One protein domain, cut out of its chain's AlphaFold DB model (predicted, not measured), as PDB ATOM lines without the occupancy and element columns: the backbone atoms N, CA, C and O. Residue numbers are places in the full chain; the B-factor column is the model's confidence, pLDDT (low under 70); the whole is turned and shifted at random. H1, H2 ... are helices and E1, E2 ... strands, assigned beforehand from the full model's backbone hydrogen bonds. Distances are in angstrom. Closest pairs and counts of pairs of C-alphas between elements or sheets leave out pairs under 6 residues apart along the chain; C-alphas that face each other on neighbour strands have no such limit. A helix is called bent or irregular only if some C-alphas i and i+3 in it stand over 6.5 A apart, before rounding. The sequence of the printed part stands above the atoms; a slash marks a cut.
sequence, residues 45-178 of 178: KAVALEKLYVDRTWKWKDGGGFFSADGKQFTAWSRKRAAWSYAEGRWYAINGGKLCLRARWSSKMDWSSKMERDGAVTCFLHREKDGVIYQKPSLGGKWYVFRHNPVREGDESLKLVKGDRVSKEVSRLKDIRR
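This is residues 45 to 178 of the 178 residues of the protein "DUF995 domain-containing protein" of Rhizobium sullae (UniProt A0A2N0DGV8). A single antiparallel sheet of nine strands curls like part of a barrel and stays open between its edge strands E8 and E9, with the short helix H2 bridging from E8 to E1. H1 packs on one face, by E4 and E5, and H3 runs slantwise over E4 and E5 on the opposite face; the long, bent E4, E5 and E6 make the length. The printed part has 134 residues with three named helices and nine named strands, in the order H1 E1 E2 E3 E4 E5 E6 E7 E8 H2 E9 H3, and its class is mixed, helices and strands. The sheet's order is E8 E7 E6 E5 E4 E3 E2 E1 E9. The whole is compact, with a radius of gyration of the C-alphas of 15.4 A, and elongated, spanning 50 by 29 by 29 A.

H1, residues 46 to 53, is followed by a meander, each strand the antiparallel neighbour of the one before: E1, residues 56 to 60, E2, 63 to 67, E3, 73 to 80, E4, 83 to 94, E5, 98 to 108, E6, 114 to 129, E7, 132 to 137, and E8, 144 to 147. Each two successive strands of it form a hairpin. Within hydrogen-bond range are, for instance, N 58 and O 65 of E1 and E2, 2.8 A, N 66 and O 75 of E2 and E3, 2.8 A, N 76 and O 87 of E3 and E4, 2.9 A, N 90 and O 102 of E4 and E5, 2.8 A, N 101 and O 122 of E5 and E6, 2.8 A, N 134 and O 127 of E6 and E7, 2.8 A, and N 146 and O 133 of E7 and E8, 2.7 A. H2, residues 156 to 159, is on the sheet at a height of 4.2 A, only just above its level; its closest C-alphas to E8 are those of Glu 156 and Phe 146, 5.0 A. E9, residues 160 to 162, is antiparallel to E1, with N 57 and O 161 at 2.8 A, and is apart from E8. H3, residues 167 to 177, is over E5, E4 and, only just, E3, on which 3 of its C-alphas fall, at a height of 8.8 A; the C-alphas of Val 170 and Tyr 86 are its closest to E4, 5.8 A. H1 is on the opposite face, giving three layers, helices on both faces of a sheet; its closest C-alphas to E4 are those of Ala 46 and Ile 94, 4.5 A. In H1 and H3 every O i to N i+4 pair is within hydrogen-bond range; H2 is too short for one.

H1 begins at C-alpha 46, (-51.424, 17.158, 36.746). E4 is 32.8 A long and bends by 63 degrees at residue 89, E5 is 29.8 A long and bends by 55 degrees at residue 104, and E6 is 43.8 A long and bends by 60 degrees at residue 118. E3 is 24.1 A long and H3 15.1 A, ending at C-alpha 177, (-16.648, 12.744, 43.557).

The two C-alphas farthest apart are those of Ser 112 and Asp 130, 51.0 A. The printed part has no cut, and no link is long. The mean pLDDT of the printed part is 93.9, and residues 110 to 113, between E5 and E6, are under 70.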
ATOM      1  N   LYS A  45     -55.358  15.238  38.930       98.50
ATOM      2  CA  LYS A  45     -54.965  16.088  37.792       98.50
ATOM      3  C   LYS A  45     -53.495  16.501  37.909       98.50
ATOM      4  O   LYS A  45     -53.007  16.704  39.022       98.50
ATOM      5  N   ALA A  46     -52.827  16.724  36.773       98.31
ATOM      6  CA  ALA A  46     -51.424  17.158  36.746       98.31
ATOM      7  C   ALA A  46     -51.189  18.406  37.612       98.31
ATOM      8  O   ALA A  46     -50.362  18.384  38.512       98.31
ATOM      9  N   VAL A  47     -52.003  19.451  37.429       98.00
ATOM     10  CA  VAL A  47     -51.913  20.713  38.187       98.00
ATOM     11  C   VAL A  47     -52.031  20.532  39.707       98.00
ATOM     12  O   VAL A  47     -51.378  21.246  40.465       98.00
ATOM     13  N   ALA A  48     -52.839  19.577  40.177       98.25
ATOM     14  CA  ALA A  48     -52.978  19.306  41.606       98.25
ATOM     15  C   ALA A  48     -51.714  18.635  42.165       98.25
ATOM     16  O   ALA A  48     -51.252  18.995  43.245       98.25
ATOM     17  N   LEU A  49     -51.120  17.713  41.399       98.31
ATOM     18  CA  LEU A  49     -49.832  17.110  41.740       98.31
ATOM     19  C   LEU A  49     -48.698  18.128  41.691       98.31
ATOM     20  O   LEU A  49     -47.869  18.154  42.590       98.31
ATOM     21  N   GLU A  50     -48.674  19.011  40.699       98.12
ATOM     22  CA  GLU A  50     -47.658  20.057  40.657       98.12
ATOM     23  C   GLU A  50     -47.732  20.957  41.887       98.12
ATOM     24  O   GLU A  50     -46.715  21.158  42.539       98.12
ATOM     25  N   LYS A  51     -48.928  21.421  42.270       97.94
ATOM     26  CA  LYS A  51     -49.119  22.223  43.490       97.94
ATOM     27  C   LYS A  51     -48.687  21.492  44.765       97.94
ATOM     28  O   LYS A  51     -48.247  22.135  45.717       97.94
ATOM     29  N   LEU A  52     -48.825  20.167  44.793       98.12
ATOM     30  CA  LEU A  52     -48.426  19.346  45.932       98.12
ATOM     31  C   LEU A  52     -46.898  19.288  46.096       98.12
ATOM     32  O   LEU A  52     -46.428  19.295  47.229       98.12
ATOM     33  N   TYR A  53     -46.139  19.260  44.997       98.62
ATOM     34  CA  TYR A  53     -44.691  19.015  45.014       98.62
ATOM     35  C   TYR A  53     -43.824  20.250  44.763       98.62
ATOM     36  O   TYR A  53     -42.710  20.304  45.271       98.62
ATOM     37  N   VAL A  54     -44.307  21.227  43.997       98.56
ATOM     38  CA  VAL A  54     -43.516  22.388  43.570       98.56
ATOM     39  C   VAL A  54     -42.918  23.151  44.757       98.56
ATOM     40  O   VAL A  54     -43.580  23.365  45.774       98.56
ATOM     41  N   ASP A  55     -41.651  23.539  44.613       98.56
ATOM     42  CA  ASP A  55     -40.825  24.245  45.597       98.56
ATOM     43  C   ASP A  55     -40.779  23.571  46.969       98.56
ATOM     44  O   ASP A  55     -40.686  24.218  48.024       98.56
ATOM     45  N   ARG A  56     -40.830  22.238  46.969       98.81
ATOM     46  CA  ARG A  56     -40.709  21.421  48.172       98.81
ATOM     47  C   ARG A  56     -39.619  20.382  48.026       98.81
ATOM     48  O   ARG A  56     -39.326  19.882  46.945       98.81
ATOM     49  N   THR A  57     -39.046  20.032  49.166       98.81
ATOM     50  CA  THR A  57     -38.223  18.844  49.325       98.81
ATOM     51  C   THR A  57     -39.083  17.710  49.861       98.81
ATOM     52  O   THR A  57     -39.690  17.846  50.923       98.81
ATOM     53  N   TRP A  58     -39.079  16.571  49.175       98.69
ATOM     54  CA  TRP A  58     -39.550  15.306  49.720       98.69
ATOM     55  C   TRP A  58     -38.429  14.651  50.520       98.69
ATOM     56  O   TRP A  58     -37.439  14.184  49.958       98.69
ATOM     57  N   LYS A  59     -38.574  14.647  51.847       98.44
ATOM     58  CA  LYS A  59     -37.626  14.005  52.761       98.44
ATOM     59  C   LYS A  59     -37.814  12.490  52.773       98.44
ATOM     60  O   LYS A  59     -38.916  11.995  52.992       98.44
ATOM     61  N   TRP A  60     -36.718  11.762  52.627       96.62
ATOM     62  CA  TRP A  60     -36.642  10.317  52.821       96.62
ATOM     63  C   TRP A  60     -35.852  10.010  54.093       96.62
ATOM     64  O   TRP A  60     -35.246  10.896  54.692       96.62
ATOM     65  N   LYS A  61     -35.839   8.741  54.512       94.94
ATOM     66  CA  LYS A  61     -35.065   8.314  55.688       94.94
ATOM     67  C   LYS A  61     -33.572   8.634  55.544       94.94
ATOM     68  O   LYS A  61     -32.954   9.119  56.479       94.94
ATOM     69  N   ASP A  62     -33.042   8.371  54.355       95.50
ATOM     70  CA  ASP A  62     -31.613   8.410  54.052       95.50
ATOM     71  C   ASP A  62     -31.290   9.480  52.989       95.50
ATOM     72  O   ASP A  62     -30.322   9.338  52.250       95.50
ATOM     73  N   GLY A  63     -32.122  10.519  52.830       97.19
ATOM     74  CA  GLY A  63     -31.918  11.534  51.791       97.19
ATOM     75  C   GLY A  63     -33.151  12.374  51.478       97.19
ATOM     76  O   GLY A  63     -34.039  12.540  52.313       97.19
ATOM     77  N   GLY A  64     -33.226  12.893  50.256       98.12
ATOM     78  CA  GLY A  64     -34.404  13.608  49.778       98.12
ATOM     79  C   GLY A  64     -34.278  14.085  48.338       98.12
ATOM     80  O   GLY A  64     -33.187  14.085  47.767       98.12
ATOM     81  N   GLY A  65     -35.408  14.507  47.773       98.50
ATOM     82  CA  GLY A  65     -35.494  15.092  46.436       98.50
ATOM     83  C   GLY A  65     -36.193  16.449  46.451       98.50
ATOM     84  O   GLY A  65     -37.241  16.584  47.080       98.50
ATOM     85  N   PHE A  66     -35.623  17.446  45.780       98.81
ATOM     86  CA  PHE A  66     -36.179  18.789  45.642       98.81
ATOM     87  C   PHE A  66     -36.805  18.981  44.260       98.81
ATOM     88  O   PHE A  66     -36.239  18.591  43.237       98.81
ATOM     89  N   PHE A  67     -37.992  19.580  44.255       98.69
ATOM     90  CA  PHE A  67     -38.848  19.773  43.091       98.69
ATOM     91  C   PHE A  67     -38.931  21.264  42.764       98.69
ATOM     92  O   PHE A  67     -39.864  21.946  43.184       98.69
ATOM     93  N   SER A  68     -37.958  21.786  42.022       98.12
ATOM     94  CA  SER A  68     -37.914  23.211  41.679       98.12
ATOM     95  C   SER A  68     -39.090  23.610  40.782       98.12
ATOM     96  O   SER A  68     -39.419  22.880  39.837       98.12
ATOM     97  N   ALA A  69     -39.710  24.767  41.037       95.25
ATOM     98  CA  ALA A  69     -40.586  25.427  40.069       95.25
ATOM     99  C   ALA A  69     -39.824  25.813  38.797       95.25
ATOM    100  O   ALA A  69     -40.333  25.631  37.688       95.25
ATOM    101  N   ASP A  70     -38.596  26.303  38.966       90.00
ATOM    102  CA  ASP A  70     -37.752  26.760  37.872       90.00
ATOM    103  C   ASP A  70     -37.310  25.584  36.991       90.00
ATOM    104  O   ASP A  70     -36.740  24.591  37.459       90.00
ATOM    105  N   GLY A  71     -37.645  25.666  35.703       88.38
ATOM    106  CA  GLY A  71     -37.338  24.650  34.693       88.38
ATOM    107  C   GLY A  71     -37.880  23.240  34.973       88.38
ATOM    108  O   GLY A  71     -37.542  22.307  34.231       88.38
ATOM    109  N   LYS A  72     -38.705  23.067  36.020       96.31
ATOM    110  CA  LYS A  72     -39.082  21.773  36.615       96.31
ATOM    111  C   LYS A  72     -37.867  20.902  36.957       96.31
ATOM    112  O   LYS A  72     -37.866  19.691  36.717       96.31
ATOM    113  N   GLN A  73     -36.805  21.517  37.475       98.00
ATOM    114  CA  GLN A  73     -35.587  20.801  37.851       98.00
ATOM    115  C   GLN A  73     -35.834  19.882  39.052       98.00
ATOM    116  O   GLN A  73     -36.524  20.247  40.005       98.00
ATOM    117  N   PHE A  74     -35.262  18.683  38.995       98.44
ATOM    118  CA  PHE A  74     -35.245  17.727  40.092       98.44
ATOM    119  C   PHE A  74     -33.806  17.475  40.520       98.44
ATOM    120  O   PHE A  74     -32.985  17.033  39.714       98.44
ATOM    121  N   THR A  75     -33.519  17.718  41.793       98.25
ATOM    122  CA  THR A  75     -32.253  17.343  42.424       98.25
ATOM    123  C   THR A  75     -32.538  16.365  43.547       98.25
ATOM    124  O   THR A  75     -33.580  16.441  44.195       98.25
ATOM    125  N   ALA A  76     -31.643  15.415  43.783       98.31
ATOM    126  CA  ALA A  76     -31.792  14.484  44.892       98.31
ATOM    127  C   ALA A  76     -30.450  14.000  45.406       98.31
ATOM    128  O   ALA A  76     -29.455  14.000  44.687       98.31
ATOM    129  N   TRP A  77     -30.449  13.507  46.634       97.88
ATOM    130  CA  TRP A  77     -29.359  12.695  47.146       97.88
ATOM    131  C   TRP A  77     -29.892  11.592  48.050       97.88
ATOM    132  O   TRP A  77     -30.994  11.677  48.597       97.88
ATOM    133  N   SER A  78     -29.087  10.549  48.204       95.44
ATOM    134  CA  SER A  78     -29.274   9.548  49.244       95.44
ATOM    135  C   SER A  78     -27.927   9.106  49.803       95.44
ATOM    136  O   SER A  78     -26.925   9.087  49.085       95.44
ATOM    137  N   ARG A  79     -27.877   8.758  51.086       92.75
ATOM    138  CA  ARG A  79     -26.688   8.224  51.743       92.75
ATOM    139  C   ARG A  79     -27.082   7.208  52.795       92.75
ATOM    140  O   ARG A  79     -27.778   7.522  53.752       92.75
ATOM    141  N   LYS A  80     -26.518   6.012  52.669       90.38
ATOM    142  CA  LYS A  80     -26.612   4.957  53.671       90.38
ATOM    143  C   LYS A  80     -25.208   4.470  53.994       90.38
ATOM    144  O   LYS A  80     -24.565   3.813  53.178       90.38
ATOM    145  N   ARG A  81     -24.741   4.768  55.210       86.44
ATOM    146  CA  ARG A  81     -23.352   4.514  55.638       86.44
ATOM    147  C   ARG A  81     -22.362   5.186  54.665       86.44
ATOM    148  O   ARG A  81     -22.513   6.371  54.378       86.44
ATOM    149  N   ALA A  82     -21.367   4.448  54.170       84.88
ATOM    150  CA  ALA A  82     -20.370   4.945  53.224       84.88
ATOM    151  C   ALA A  82     -20.916   5.127  51.794       84.88
ATOM    152  O   ALA A  82     -20.361   5.923  51.038       84.88
ATOM    153  N   ALA A  83     -22.002   4.434  51.436       88.62
ATOM    154  CA  ALA A  83     -22.591   4.516  50.108       88.62
ATOM    155  C   ALA A  83     -23.456   5.772  49.979       88.62
ATOM    156  O   ALA A  83     -24.308   6.051  50.829       88.62
ATOM    157  N   TRP A  84     -23.262   6.517  48.898       92.38
ATOM    158  CA  TRP A  84     -24.067   7.693  48.596       92.38
ATOM    159  C   TRP A  84     -24.309   7.841  47.101       92.38
ATOM    160  O   TRP A  84     -23.574   7.322  46.258       92.38
ATOM    161  N   SER A  85     -25.362   8.572  46.773       94.00
ATOM    162  CA  SER A  85     -25.690   8.965  45.416       94.00
ATOM    163  C   SER A  85     -26.290  10.361  45.393       94.00
ATOM    164  O   SER A  85     -26.901  10.801  46.366       94.00
ATOM    165  N   TYR A  86     -26.125  11.049  44.272       96.62
ATOM    166  CA  TYR A  86     -26.870  12.255  43.948       96.62
ATOM    167  C   TYR A  86     -27.499  12.119  42.565       96.62
ATOM    168  O   TYR A  86     -27.060  11.308  41.745       96.62
ATOM    169  N   ALA A  87     -28.540  12.899  42.318       96.50
ATOM    170  CA  ALA A  87     -29.234  12.928  41.051       96.50
ATOM    171  C   ALA A  87     -29.542  14.356  40.630       96.50
ATOM    172  O   ALA A  87     -29.882  15.197  41.462       96.50
ATOM    173  N   GLU A  88     -29.464  14.590  39.328       97.06
ATOM    174  CA  GLU A  88     -29.851  15.842  38.687       97.06
ATOM    175  C   GLU A  88     -30.702  15.502  37.456       97.06
ATOM    176  O   GLU A  88     -30.441  14.528  36.738       97.06
ATOM    177  N   GLY A  89     -31.770  16.261  37.234       97.19
ATOM    178  CA  GLY A  89     -32.705  16.006  36.149       97.19
ATOM    179  C   GLY A  89     -33.948  16.875  36.218       97.19
ATOM    180  O   GLY A  89     -33.888  18.042  36.597       97.19
ATOM    181  N   ARG A  90     -35.089  16.306  35.825       97.94
ATOM    182  CA  ARG A  90     -36.378  17.001  35.765       97.94
ATOM    183  C   ARG A  90     -37.480  16.169  36.400       97.94
ATOM    184  O   ARG A  90     -37.442  14.937  36.377       97.94
ATOM    185  N   TRP A  91     -38.495  16.845  36.910       98.56
ATOM    186  CA  TRP A  91     -39.738  16.220  37.345       98.56
ATOM    187  C   TRP A  91     -40.903  16.718  36.497       98.56
ATOM    188  O   TRP A  91     -40.841  17.780  35.884       98.56
ATOM    189  N   TYR A  92     -41.970  15.935  36.427       98.38
ATOM    190  CA  TYR A  92     -43.194  16.340  35.745       98.38
ATOM    191  C   TYR A  92     -44.390  15.571  36.293       98.38
ATOM    192  O   TYR A  92     -44.256  14.430  36.745       98.38
ATOM    193  N   ALA A  93     -45.565  16.188  36.231       98.19
ATOM    194  CA  ALA A  93     -46.832  15.525  36.493       98.19
ATOM    195  C   ALA A  93     -47.666  15.479  35.212       98.19
ATOM    196  O   ALA A  93     -47.647  16.411  34.412       98.19
ATOM    197  N   ILE A  94     -48.415  14.398  35.020       97.38
ATOM    198  CA  ILE A  94     -49.366  14.258  33.915       97.38
ATOM    199  C   ILE A  94     -50.742  13.875  34.448       97.38
ATOM    200  O   ILE A  94     -50.881  13.340  35.554       97.38
ATOM    201  N   ASN A  95     -51.771  14.143  33.642       96.69
ATOM    202  CA  ASN A  95     -53.118  13.668  33.933       96.69
ATOM    203  C   ASN A  95     -53.129  12.134  34.046       96.69
ATOM    204  O   ASN A  95     -52.291  11.443  33.467       96.69
ATOM    205  N   GLY A  96     -54.061  11.609  34.842       96.38
ATOM    206  CA  GLY A  96     -54.033  10.203  35.255       96.38
ATOM    207  C   GLY A  96     -53.222   9.959  36.532       96.38
ATOM    208  O   GLY A  96     -52.871   8.817  36.825       96.38
ATOM    209  N   GLY A  97     -52.938  11.010  37.310       97.94
ATOM    210  CA  GLY A  97     -52.377  10.891  38.653       97.94
ATOM    211  C   GLY A  97     -50.894  10.549  38.701       97.94
ATOM    212  O   GLY A  97     -50.429  10.063  39.724       97.94
ATOM    213  N   LYS A  98     -50.128  10.745  37.626       98.31
ATOM    214  CA  LYS A  98     -48.737  10.280  37.573       98.31
ATOM    215  C   LYS A  98     -47.755  11.432  37.773       98.31
ATOM    216  O   LYS A  98     -47.739  12.370  36.983       98.31
ATOM    217  N   LEU A  99     -46.909  11.314  38.795       98.62
ATOM    218  CA  LEU A  99     -45.709  12.126  39.015       98.62
ATOM    219  C   LEU A  99     -44.489  11.311  38.590       98.62
ATOM    220  O   LEU A  99     -44.370  10.164  39.009       98.62
ATOM    221  N   CYS A 100     -43.578  11.881  37.809       98.31
ATOM    222  CA  CYS A 100     -42.359  11.212  37.367       98.31
ATOM    223  C   CYS A 100     -41.113  12.044  37.671       98.31
ATOM    224  O   CYS A 100     -41.109  13.264  37.515       98.31
ATOM    225  N   LEU A 101     -40.049  11.345  38.052       97.94
ATOM    226  CA  LEU A 101     -38.706  11.854  38.300       97.94
ATOM    227  C   LEU A 101     -37.805  11.259  37.224       97.94
ATOM    228  O   LEU A 101     -37.589  10.047  37.220       97.94
ATOM    229  N   ARG A 102     -37.308  12.079  36.301       96.81
ATOM    230  CA  ARG A 102     -36.335  11.671  35.285       96.81
ATOM    231  C   ARG A 102     -34.999  12.292  35.645       96.81
ATOM    232  O   ARG A 102     -34.834  13.499  35.488       96.81
ATOM    233  N   ALA A 103     -34.052  11.486  36.105       95.69
ATOM    234  CA  ALA A 103     -32.773  11.999  36.576       95.69
ATOM    235  C   ALA A 103     -31.604  11.085  36.226       95.69
ATOM    236  O   ALA A 103     -31.740   9.860  36.182       95.69
ATOM    237  N   ARG A 104     -30.440  11.702  36.014       95.38
ATOM    238  CA  ARG A 104     -29.160  11.001  35.987       95.38
ATOM    239  C   ARG A 104     -28.713  10.789  37.420       95.38
ATOM    240  O   ARG A 104     -28.524  11.759  38.148       95.38
ATOM    241  N   TRP A 105     -28.520   9.537  37.811       93.56
ATOM    242  CA  TRP A 105     -27.987   9.194  39.125       93.56
ATOM    243  C   TRP A 105     -26.490   8.967  39.037       93.56
ATOM    244  O   TRP A 105     -26.027   8.195  38.206       93.56
ATOM    245  N   SER A 106     -25.750   9.605  39.929       93.12
ATOM    246  CA  SER A 106     -24.322   9.406  40.137       93.12
ATOM    247  C   SER A 106     -24.120   8.827  41.527       93.12
ATOM    248  O   SER A 106     -24.661   9.357  42.495       93.12
ATOM    249  N   SER A 107     -23.372   7.739  41.649       87.25
ATOM    250  CA  SER A 107     -23.216   7.030  42.919       87.25
ATOM    251  C   SER A 107     -21.781   6.610  43.191       87.25
ATOM    252  O   SER A 107     -20.985   6.418  42.268       87.25
ATOM    253  N   LYS A 108     -21.485   6.461  44.481       84.00
ATOM    254  CA  LYS A 108     -20.261   5.889  45.022       84.00
ATOM    255  C   LYS A 108     -20.655   4.834  46.059       84.00
ATOM    256  O   LYS A 108     -21.282   5.169  47.064       84.00
ATOM    257  N   MET A 109     -20.369   3.563  45.771       70.00
ATOM    258  CA  MET A 109     -20.774   2.427  46.621       70.00
ATOM    259  C   MET A 109     -19.710   2.071  47.672       70.00
ATOM    260  O   MET A 109     -20.062   1.673  48.779       70.00
ATOM    261  N   ASP A 110     -18.434   2.297  47.349       61.66
ATOM    262  CA  ASP A 110     -17.261   2.177  48.224       61.66
ATOM    263  C   ASP A 110     -16.229   3.278  47.871       61.66
ATOM    264  O   ASP A 110     -16.516   4.174  47.078       61.66
ATOM    265  N   TRP A 111     -15.028   3.268  48.461       59.28
ATOM    266  CA  TRP A 111     -14.008   4.300  48.221       59.28
ATOM    267  C   TRP A 111     -13.481   4.357  46.769       59.28
ATOM    268  O   TRP A 111     -13.042   5.430  46.346       59.28
ATOM    269  N   SER A 112     -13.619   3.273  46.001       54.53
ATOM    270  CA  SER A 112     -13.094   3.062  44.642       54.53
ATOM    271  C   SER A 112     -14.154   2.969  43.527       54.53
ATOM    272  O   SER A 112     -13.859   3.297  42.380       54.53
ATOM    273  N   SER A 113     -15.397   2.592  43.833       62.00
ATOM    274  CA  SER A 113     -16.420   2.237  42.839       62.00
ATOM    275  C   SER A 113     -17.368   3.403  42.526       62.00
ATOM    276  O   SER A 113     -18.114   3.858  43.399       62.00
ATOM    277  N   LYS A 114     -17.375   3.870  41.265       76.00
ATOM    278  CA  LYS A 114     -18.269   4.921  40.730       76.00
ATOM    279  C   LYS A 114     -19.261   4.310  39.726       76.00
ATOM    280  O   LYS A 114     -18.860   3.526  38.877       76.00
ATOM    281  N   MET A 115     -20.538   4.701  39.783       77.88
ATOM    282  CA  MET A 115     -21.552   4.294  38.792       77.88
ATOM    283  C   MET A 115     -22.460   5.466  38.427       77.88
ATOM    284  O   MET A 115     -22.916   6.202  39.309       77.88
ATOM    285  N   GLU A 116     -22.769   5.580  37.138       81.19
ATOM    286  CA  GLU A 116     -23.753   6.513  36.601       81.19
ATOM    287  C   GLU A 116     -24.913   5.765  35.949       81.19
ATOM    288  O   GLU A 116     -24.719   4.740  35.300       81.19
ATOM    289  N   ARG A 117     -26.130   6.273  36.131       79.81
ATOM    290  CA  ARG A 117     -27.311   5.813  35.404       79.81
ATOM    291  C   ARG A 117     -28.025   7.000  34.799       79.81
ATOM    292  O   ARG A 117     -28.691   7.752  35.514       79.81
ATOM    293  N   ASP A 118     -27.888   7.141  33.493       81.69
ATOM    294  CA  ASP A 118     -28.492   8.228  32.741       81.69
ATOM    295  C   ASP A 118     -29.991   8.014  32.543       81.69
ATOM    296  O   ASP A 118     -30.461   6.913  32.259       81.69
ATOM    297  N   GLY A 119     -30.757   9.095  32.705       81.50
ATOM    298  CA  GLY A 119     -32.166   9.135  32.320       81.50
ATOM    299  C   GLY A 119     -33.089   8.169  33.068       81.50
ATOM    300  O   GLY A 119     -34.172   7.884  32.559       81.50
ATOM    301  N   ALA A 120     -32.712   7.684  34.256       89.62
ATOM    302  CA  ALA A 120     -33.563   6.802  35.046       89.62
ATOM    303  C   ALA A 120     -34.889   7.506  35.380       89.62
ATOM    304  O   ALA A 120     -34.896   8.618  35.914       89.62
ATOM    305  N   VAL A 121     -36.008   6.847  35.067       94.81
ATOM    306  CA  VAL A 121     -37.353   7.370  35.322       94.81
ATOM    307  C   VAL A 121     -38.009   6.579  36.445       94.81
ATOM    308  O   VAL A 121     -38.219   5.376  36.327       94.81
ATOM    309  N   THR A 122     -38.366   7.264  37.528       94.94
ATOM    310  CA  THR A 122     -39.188   6.707  38.613       94.94
ATOM    311  C   THR A 122     -40.502   7.464  38.664       94.94
ATOM    312  O   THR A 122     -40.483   8.689  38.751       94.94
ATOM    313  N   CYS A 123     -41.638   6.769  38.618       97.94
ATOM    314  CA  CYS A 123     -42.943   7.417  38.706       97.94
ATOM    315  C   CYS A 123     -43.784   6.888  39.870       97.94
ATOM    316  O   CYS A 123     -43.653   5.739  40.293       97.94
ATOM    317  N   PHE A 124     -44.696   7.732  40.342       98.31
ATOM    318  CA  PHE A 124     -45.640   7.468  41.418       98.31
ATOM    319  C   PHE A 124     -47.049   7.805  40.940       98.31
ATOM    320  O   PHE A 124     -47.284   8.869  40.363       98.31
ATOM    321  N   LEU A 125     -47.982   6.885  41.161       98.56
ATOM    322  CA  LEU A 125     -49.398   7.090  40.893       98.56
ATOM    323  C   LEU A 125     -50.069   7.664  42.130       98.56
ATOM    324  O   LEU A 125     -49.784   7.223  43.238       98.56
ATOM    325  N   HIS A 126     -50.991   8.588  41.908       98.69
ATOM    326  CA  HIS A 126     -51.757   9.281  42.919       98.69
ATOM    327  C   HIS A 126     -53.235   9.245  42.576       98.69
ATOM    328  O   HIS A 126     -53.642   9.552  41.449       98.69
ATOM    329  N   ARG A 127     -54.041   8.906  43.572       98.75
ATOM    330  CA  ARG A 127     -55.494   8.977  43.495       98.75
ATOM    331  C   ARG A 127     -56.028   9.716  44.702       98.75
ATOM    332  O   ARG A 127     -55.402   9.687  45.754       98.75
ATOM    333  N   GLU A 128     -57.154  10.381  44.541       98.69
ATOM    334  CA  GLU A 128     -57.746  11.204  45.583       98.69
ATOM    335  C   GLU A 128     -59.259  10.994  45.643       98.69
ATOM    336  O   GLU A 128     -59.917  10.774  44.619       98.69
ATOM    337  N   LYS A 129     -59.774  10.977  46.873       98.56
ATOM    338  CA  LYS A 129     -61.200  10.987  47.184       98.56
ATOM    339  C   LYS A 129     -61.409  11.644  48.549       98.56
ATOM    340  O   LYS A 129     -60.764  11.247  49.518       98.56
ATOM    341  N   ASP A 130     -62.324  12.608  48.618       97.75
ATOM    342  CA  ASP A 130     -62.742  13.300  49.846       97.75
ATOM    343  C   ASP A 130     -61.568  13.887  50.666       97.75
ATOM    344  O   ASP A 130     -61.558  13.895  51.897       97.75
ATOM    345  N   GLY A 131     -60.535  14.374  49.973       97.31
ATOM    346  CA  GLY A 131     -59.308  14.936  50.541       97.31
ATOM    347  C   GLY A 131     -58.255  13.901  50.948       97.31
ATOM    348  O   GLY A 131     -57.138  14.287  51.304       97.31
ATOM    349  N   VAL A 132     -58.569  12.603  50.884       98.69
ATOM    350  CA  VAL A 132     -57.618  11.515  51.147       98.69
ATOM    351  C   VAL A 132     -56.842  11.212  49.872       98.69
ATOM    352  O   VAL A 132     -57.428  10.880  48.842       98.69
ATOM    353  N   ILE A 133     -55.514  11.292  49.943       98.81
ATOM    354  CA  ILE A 133     -54.622  11.010  48.815       98.81
ATOM    355  C   ILE A 133     -53.969   9.650  49.031       98.81
ATOM    356  O   ILE A 133     -53.333   9.410  50.056       98.81
ATOM    357  N   TYR A 134     -54.063   8.791  48.026       98.75
ATOM    358  CA  TYR A 134     -53.390   7.502  47.946       98.75
ATOM    359  C   TYR A 134     -52.213   7.606  46.988       98.75
ATOM    360  O   TYR A 134     -52.342   8.224  45.930       98.75
ATOM    361  N   GLN A 135     -51.091   6.965  47.313       98.62
ATOM    362  CA  GLN A 135     -49.939   6.866  46.420       98.62
ATOM    363  C   GLN A 135     -49.495   5.408  46.261       98.62
ATOM    364  O   GLN A 135     -49.625   4.603  47.183       98.62
ATOM    365  N   LYS A 136     -48.957   5.060  45.089       97.00
ATOM    366  CA  LYS A 136     -48.106   3.876  44.914       97.00
ATOM    367  C   LYS A 136     -46.985   4.131  43.904       97.00
ATOM    368  O   LYS A 136     -47.182   4.933  42.987       97.00
ATOM    369  N   PRO A 137     -45.851   3.417  43.970       96.75
ATOM    370  CA  PRO A 137     -44.890   3.415  42.872       96.75
ATOM    371  C   PRO A 137     -45.507   2.809  41.598       96.75
ATOM    372  O   PRO A 137     -46.327   1.887  41.651       96.75
ATOM    373  N   SER A 138     -45.143   3.336  40.426       93.06
ATOM    374  CA  SER A 138     -45.715   2.884  39.152       93.06
ATOM    375  C   SER A 138     -45.189   1.520  38.711       93.06
ATOM    376  O   SER A 138     -45.920   0.778  38.066       93.06
ATOM    377  N   LEU A 139     -43.939   1.190  39.060       89.31
ATOM    378  CA  LEU A 139     -43.264  -0.068  38.708       89.31
ATOM    379  C   LEU A 139     -43.608  -1.216  39.676       89.31
ATOM    380  O   LEU A 139     -42.798  -2.106  39.912       89.31
ATOM    381  N   GLY A 140     -44.813  -1.192  40.246       87.75
ATOM    382  CA  GLY A 140     -45.252  -2.141  41.267       87.75
ATOM    383  C   GLY A 140     -45.055  -1.619  42.691       87.75
ATOM    384  O   GLY A 140     -44.370  -0.632  42.935       87.75
ATOM    385  N   GLY A 141     -45.725  -2.267  43.640       91.06
ATOM    386  CA  GLY A 141     -45.844  -1.803  45.021       91.06
ATOM    387  C   GLY A 141     -47.302  -1.655  45.444       91.06
ATOM    388  O   GLY A 141     -48.224  -1.735  44.626       91.06
ATOM    389  N   LYS A 142     -47.505  -1.470  46.747       95.69
ATOM    390  CA  LYS A 142     -48.837  -1.374  47.347       95.69
ATOM    391  C   LYS A 142     -49.301   0.076  47.389       95.69
ATOM    392  O   LYS A 142     -48.485   0.991  47.496       95.69
ATOM    393  N   TRP A 143     -50.612   0.267  47.293       97.94
ATOM    394  CA  TRP A 143     -51.221   1.547  47.630       97.94
ATOM    395  C   TRP A 143     -51.070   1.801  49.122       97.94
ATOM    396  O   TRP A 143     -51.243   0.893  49.928       97.94
ATOM    397  N   TYR A 144     -50.772   3.043  49.470       97.31
ATOM    398  CA  TYR A 144     -50.794   3.521  50.842       97.31
ATOM    399  C   TYR A 144     -51.452   4.896  50.890       97.31
ATOM    400  O   TYR A 144     -51.528   5.598  49.874       97.31
ATOM    401  N   VAL A 145     -51.929   5.286  52.070       98.31
ATOM    402  CA  VAL A 145     -52.449   6.636  52.285       98.31
ATOM    403  C   VAL A 145     -51.267   7.599  52.368       98.31
ATOM    404  O   VAL A 145     -50.487   7.579  53.314       98.31
ATOM    405  N   PHE A 146     -51.114   8.424  51.338       98.50
ATOM    406  CA  PHE A 146     -50.106   9.476  51.268       98.50
ATOM    407  C   PHE A 146     -50.477  10.671  52.153       98.50
ATOM    408  O   PHE A 146     -49.608  11.323  52.738       98.50
ATOM    409  N   ARG A 147     -51.778  10.960  52.236       98.56
ATOM    410  CA  ARG A 147     -52.347  12.022  53.063       98.56
ATOM    411  C   ARG A 147     -53.752  11.641  53.506       98.56
ATOM    412  O   ARG A 147     -54.594  11.366  52.654       98.56
ATOM    413  N   HIS A 148     -54.011  11.683  54.803       98.69
ATOM    414  CA  HIS A 148     -55.355  11.579  55.356       98.69
ATOM    415  C   HIS A 148     -56.078  12.936  55.335       98.69
ATOM    416  O   HIS A 148     -55.467  14.001  55.200       98.69
ATOM    417  N   ASN A 149     -57.398  12.883  55.508       97.19
ATOM    418  CA  ASN A 149     -58.233  14.044  55.777       97.19
ATOM    419  C   ASN A 149     -59.080  13.782  57.045       97.19
ATOM    420  O   ASN A 149     -59.913  12.875  57.012       97.19
ATOM    421  N   PRO A 150     -58.864  14.507  58.161       97.50
ATOM    422  CA  PRO A 150     -57.782  15.473  58.376       97.50
ATOM    423  C   PRO A 150     -56.398  14.804  58.327       97.50
ATOM    424  O   PRO A 150     -56.279  13.586  58.470       97.50
ATOM    425  N   VAL A 151     -55.357  15.610  58.106       97.50
ATOM    426  CA  VAL A 151     -53.962  15.138  58.055       97.50
ATOM    427  C   VAL A 151     -53.593  14.479  59.380       97.50
ATOM    428  O   VAL A 151     -53.920  15.005  60.444       97.50
ATOM    429  N   ARG A 152     -52.908  13.335  59.312       98.06
ATOM    430  CA  ARG A 152     -52.492  12.564  60.489       98.06
ATOM    431  C   ARG A 152     -50.983  12.589  60.665       98.06
ATOM    432  O   ARG A 152     -50.228  12.739  59.702       98.06
ATOM    433  N   GLU A 153     -50.546  12.393  61.904       96.25
ATOM    434  CA  GLU A 153     -49.143  12.109  62.178       96.25
ATOM    435  C   GLU A 153     -48.698  10.869  61.385       96.25
ATOM    436  O   GLU A 153     -49.426   9.882  61.280       96.25
ATOM    437  N   GLY A 154     -47.514  10.945  60.781       94.69
ATOM    438  CA  GLY A 154     -46.969   9.873  59.948       94.69
ATOM    439  C   GLY A 154     -47.377   9.921  58.473       94.69
ATOM    440  O   GLY A 154     -46.805   9.162  57.689       94.69
ATOM    441  N   ASP A 155     -48.277  10.824  58.065       98.06
ATOM    442  CA  ASP A 155     -48.597  11.021  56.648       98.06
ATOM    443  C   ASP A 155     -47.343  11.344  55.834       98.06
ATOM    444  O   ASP A 155     -46.579  12.258  56.152       98.06
ATOM    445  N   GLU A 156     -47.158  10.639  54.719       97.81
ATOM    446  CA  GLU A 156     -46.018  10.866  53.826       97.81
ATOM    447  C   GLU A 156     -46.011  12.302  53.282       97.81
ATOM    448  O   GLU A 156     -44.950  12.898  53.099       97.81
ATOM    449  N   SER A 157     -47.191  12.905  53.108       97.75
ATOM    450  CA  SER A 157     -47.330  14.308  52.712       97.75
ATOM    451  C   SER A 157     -46.674  15.302  53.677       97.75
ATOM    452  O   SER A 157     -46.224  16.357  53.231       97.75
ATOM    453  N   LEU A 158     -46.522  14.966  54.964       98.25
ATOM    454  CA  LEU A 158     -45.805  15.805  55.933       98.25
ATOM    455  C   LEU A 158     -44.295  15.851  55.662       98.25
ATOM    456  O   LEU A 158     -43.606  16.767  56.113       98.25
ATOM    457  N   LYS A 159     -43.764  14.901  54.882       98.31
ATOM    458  CA  LYS A 159     -42.362  14.897  54.448       98.31
ATOM    459  C   LYS A 159     -42.102  15.825  53.260       98.31
ATOM    460  O   LYS A 159     -40.937  16.014  52.912       98.31
ATOM    461  N   LEU A 160     -43.143  16.421  52.664       98.50
ATOM    462  CA  LEU A 160     -43.036  17.466  51.641       98.50
ATOM    463  C   LEU A 160     -42.882  18.851  52.284       98.50
ATOM    464  O   LEU A 160     -43.840  19.612  52.455       98.50
ATOM    465  N   VAL A 161     -41.645  19.203  52.622       98.38
ATOM    466  CA  VAL A 161     -41.330  20.473  53.289       98.38
ATOM    467  C   VAL A 161     -41.017  21.573  52.285       98.38
ATOM    468  O   VAL A 161     -40.393  21.319  51.261       98.38
ATOM    469  N   LYS A 162     -41.402  22.816  52.583       98.19
ATOM    470  CA  LYS A 162     -41.117  23.962  51.707       98.19
ATOM    471  C   LYS A 162     -39.611  24.252  51.618       98.19
ATOM    472  O   LYS A 162     -38.901  24.237  52.634       98.19
ATOM    473  N   GLY A 163     -39.174  24.586  50.407       98.19
ATOM    474  CA  GLY A 163     -37.826  25.033  50.080       98.19
ATOM    475  C   GLY A 163     -36.850  23.907  49.754       98.19
ATOM    476  O   GLY A 163     -37.108  22.720  49.982       98.19
ATOM    477  N   ASP A 164     -35.702  24.322  49.233       98.44
ATOM    478  CA  ASP A 164     -34.594  23.451  48.872       98.44
ATOM    479  C   ASP A 164     -33.792  23.044  50.115       98.44
ATOM    480  O   ASP A 164     -33.209  23.880  50.808       98.44
ATOM    481  N   ARG A 165     -33.787  21.743  50.420       98.19
ATOM    482  CA  ARG A 165     -32.970  21.125  51.481       98.19
ATOM    483  C   ARG A 165     -31.972  20.108  50.914       98.19
ATOM    484  O   ARG A 165     -31.453  19.282  51.659       98.19
ATOM    485  N   VAL A 166     -31.753  20.128  49.602       98.31
ATOM    486  CA  VAL A 166     -31.080  19.073  48.836       98.31
ATOM    487  C   VAL A 166     -29.825  19.606  48.162       98.31
ATOM    488  O   VAL A 166     -28.775  18.973  48.275       98.31
ATOM    489  N   SER A 167     -29.888  20.770  47.512       96.62
ATOM    490  CA  SER A 167     -28.827  21.213  46.598       96.62
ATOM    491  C   SER A 167     -27.473  21.408  47.276       96.62
ATOM    492  O   SER A 167     -26.454  21.022  46.710       96.62
ATOM    493  N   LYS A 168     -27.438  21.900  48.524       97.56
ATOM    494  CA  LYS A 168     -26.183  22.024  49.292       97.56
ATOM    495  C   LYS A 168     -25.459  20.681  49.439       97.56
ATOM    496  O   LYS A 168     -24.242  20.614  49.296       97.56
ATOM    497  N   GLU A 169     -26.206  19.619  49.724       96.94
ATOM    498  CA  GLU A 169     -25.635  18.284  49.900       96.94
ATOM    499  C   GLU A 169     -25.238  17.668  48.556       96.94
ATOM    500  O   GLU A 169     -24.174  17.065  48.452       96.94
ATOM    501  N   VAL A 170     -26.030  17.885  47.502       96.69
ATOM    502  CA  VAL A 170     -25.664  17.471  46.139       96.69
ATOM    503  C   VAL A 170     -24.333  18.096  45.713       96.69
ATOM    504  O   VAL A 170     -23.459  17.369  45.245       96.69
ATOM    505  N   SER A 171     -24.132  19.400  45.934       96.56
ATOM    506  CA  SER A 171     -22.853  20.068  45.651       96.56
ATOM    507  C   SER A 171     -21.695  19.426  46.417       96.56
ATOM    508  O   SER A 171     -20.698  19.043  45.813       96.56
ATOM    509  N   ARG A 172     -21.870  19.179  47.723       94.69
ATOM    510  CA  ARG A 172     -20.860  18.502  48.552       94.69
ATOM    511  C   ARG A 172     -20.498  17.111  48.016       94.69
ATOM    512  O   ARG A 172     -19.331  16.728  48.015       94.69
ATOM    513  N   LEU A 173     -21.487  16.333  47.571       92.94
ATOM    514  CA  LEU A 173     -21.262  14.998  47.007       92.94
ATOM    515  C   LEU A 173     -20.581  15.053  45.632       92.94
ATOM    516  O   LEU A 173     -19.773  14.176  45.330       92.94
ATOM    517  N   LYS A 174     -20.861  16.081  44.823       91.62
ATOM    518  CA  LYS A 174     -20.159  16.341  43.556       91.62
ATOM    519  C   LYS A 174     -18.684  16.660  43.794       91.62
ATOM    520  O   LYS A 174     -17.846  16.104  43.091       91.62
ATOM    521  N   ASP A 175     -18.373  17.462  44.809       91.31
ATOM    522  CA  ASP A 175     -16.992  17.814  45.155       91.31
ATOM    523  C   ASP A 175     -16.198  16.598  45.637       91.31
ATOM    524  O   ASP A 175     -15.094  16.365  45.168       91.31
ATOM    525  N   ILE A 176     -16.790  15.750  46.486       86.25
ATOM    526  CA  ILE A 176     -16.163  14.490  46.947       86.25
ATOM    527  C   ILE A 176     -15.966  13.486  45.801       86.25
ATOM    528  O   ILE A 176     -15.184  12.538  45.912       86.25
ATOM    529  N   ARG A 177     -16.738  13.626  44.719       78.56
ATOM    530  CA  ARG A 177     -16.648  12.744  43.557       78.56
ATOM    531  C   ARG A 177     -15.479  13.093  42.639       78.56
ATOM    532  O   ARG A 177     -15.009  12.166  41.962       78.56
ATOM    533  N   ARG A 178     -15.129  14.383  42.549       72.19
ATOM    534  CA  ARG A 178     -13.989  14.872  41.762       72.19
ATOM    535  C   ARG A 178     -12.719  14.233  42.302       72.19
ATOM    536  O   ARG A 178     -12.025  13.625  41.463       72.19
TER     537      ARG A 178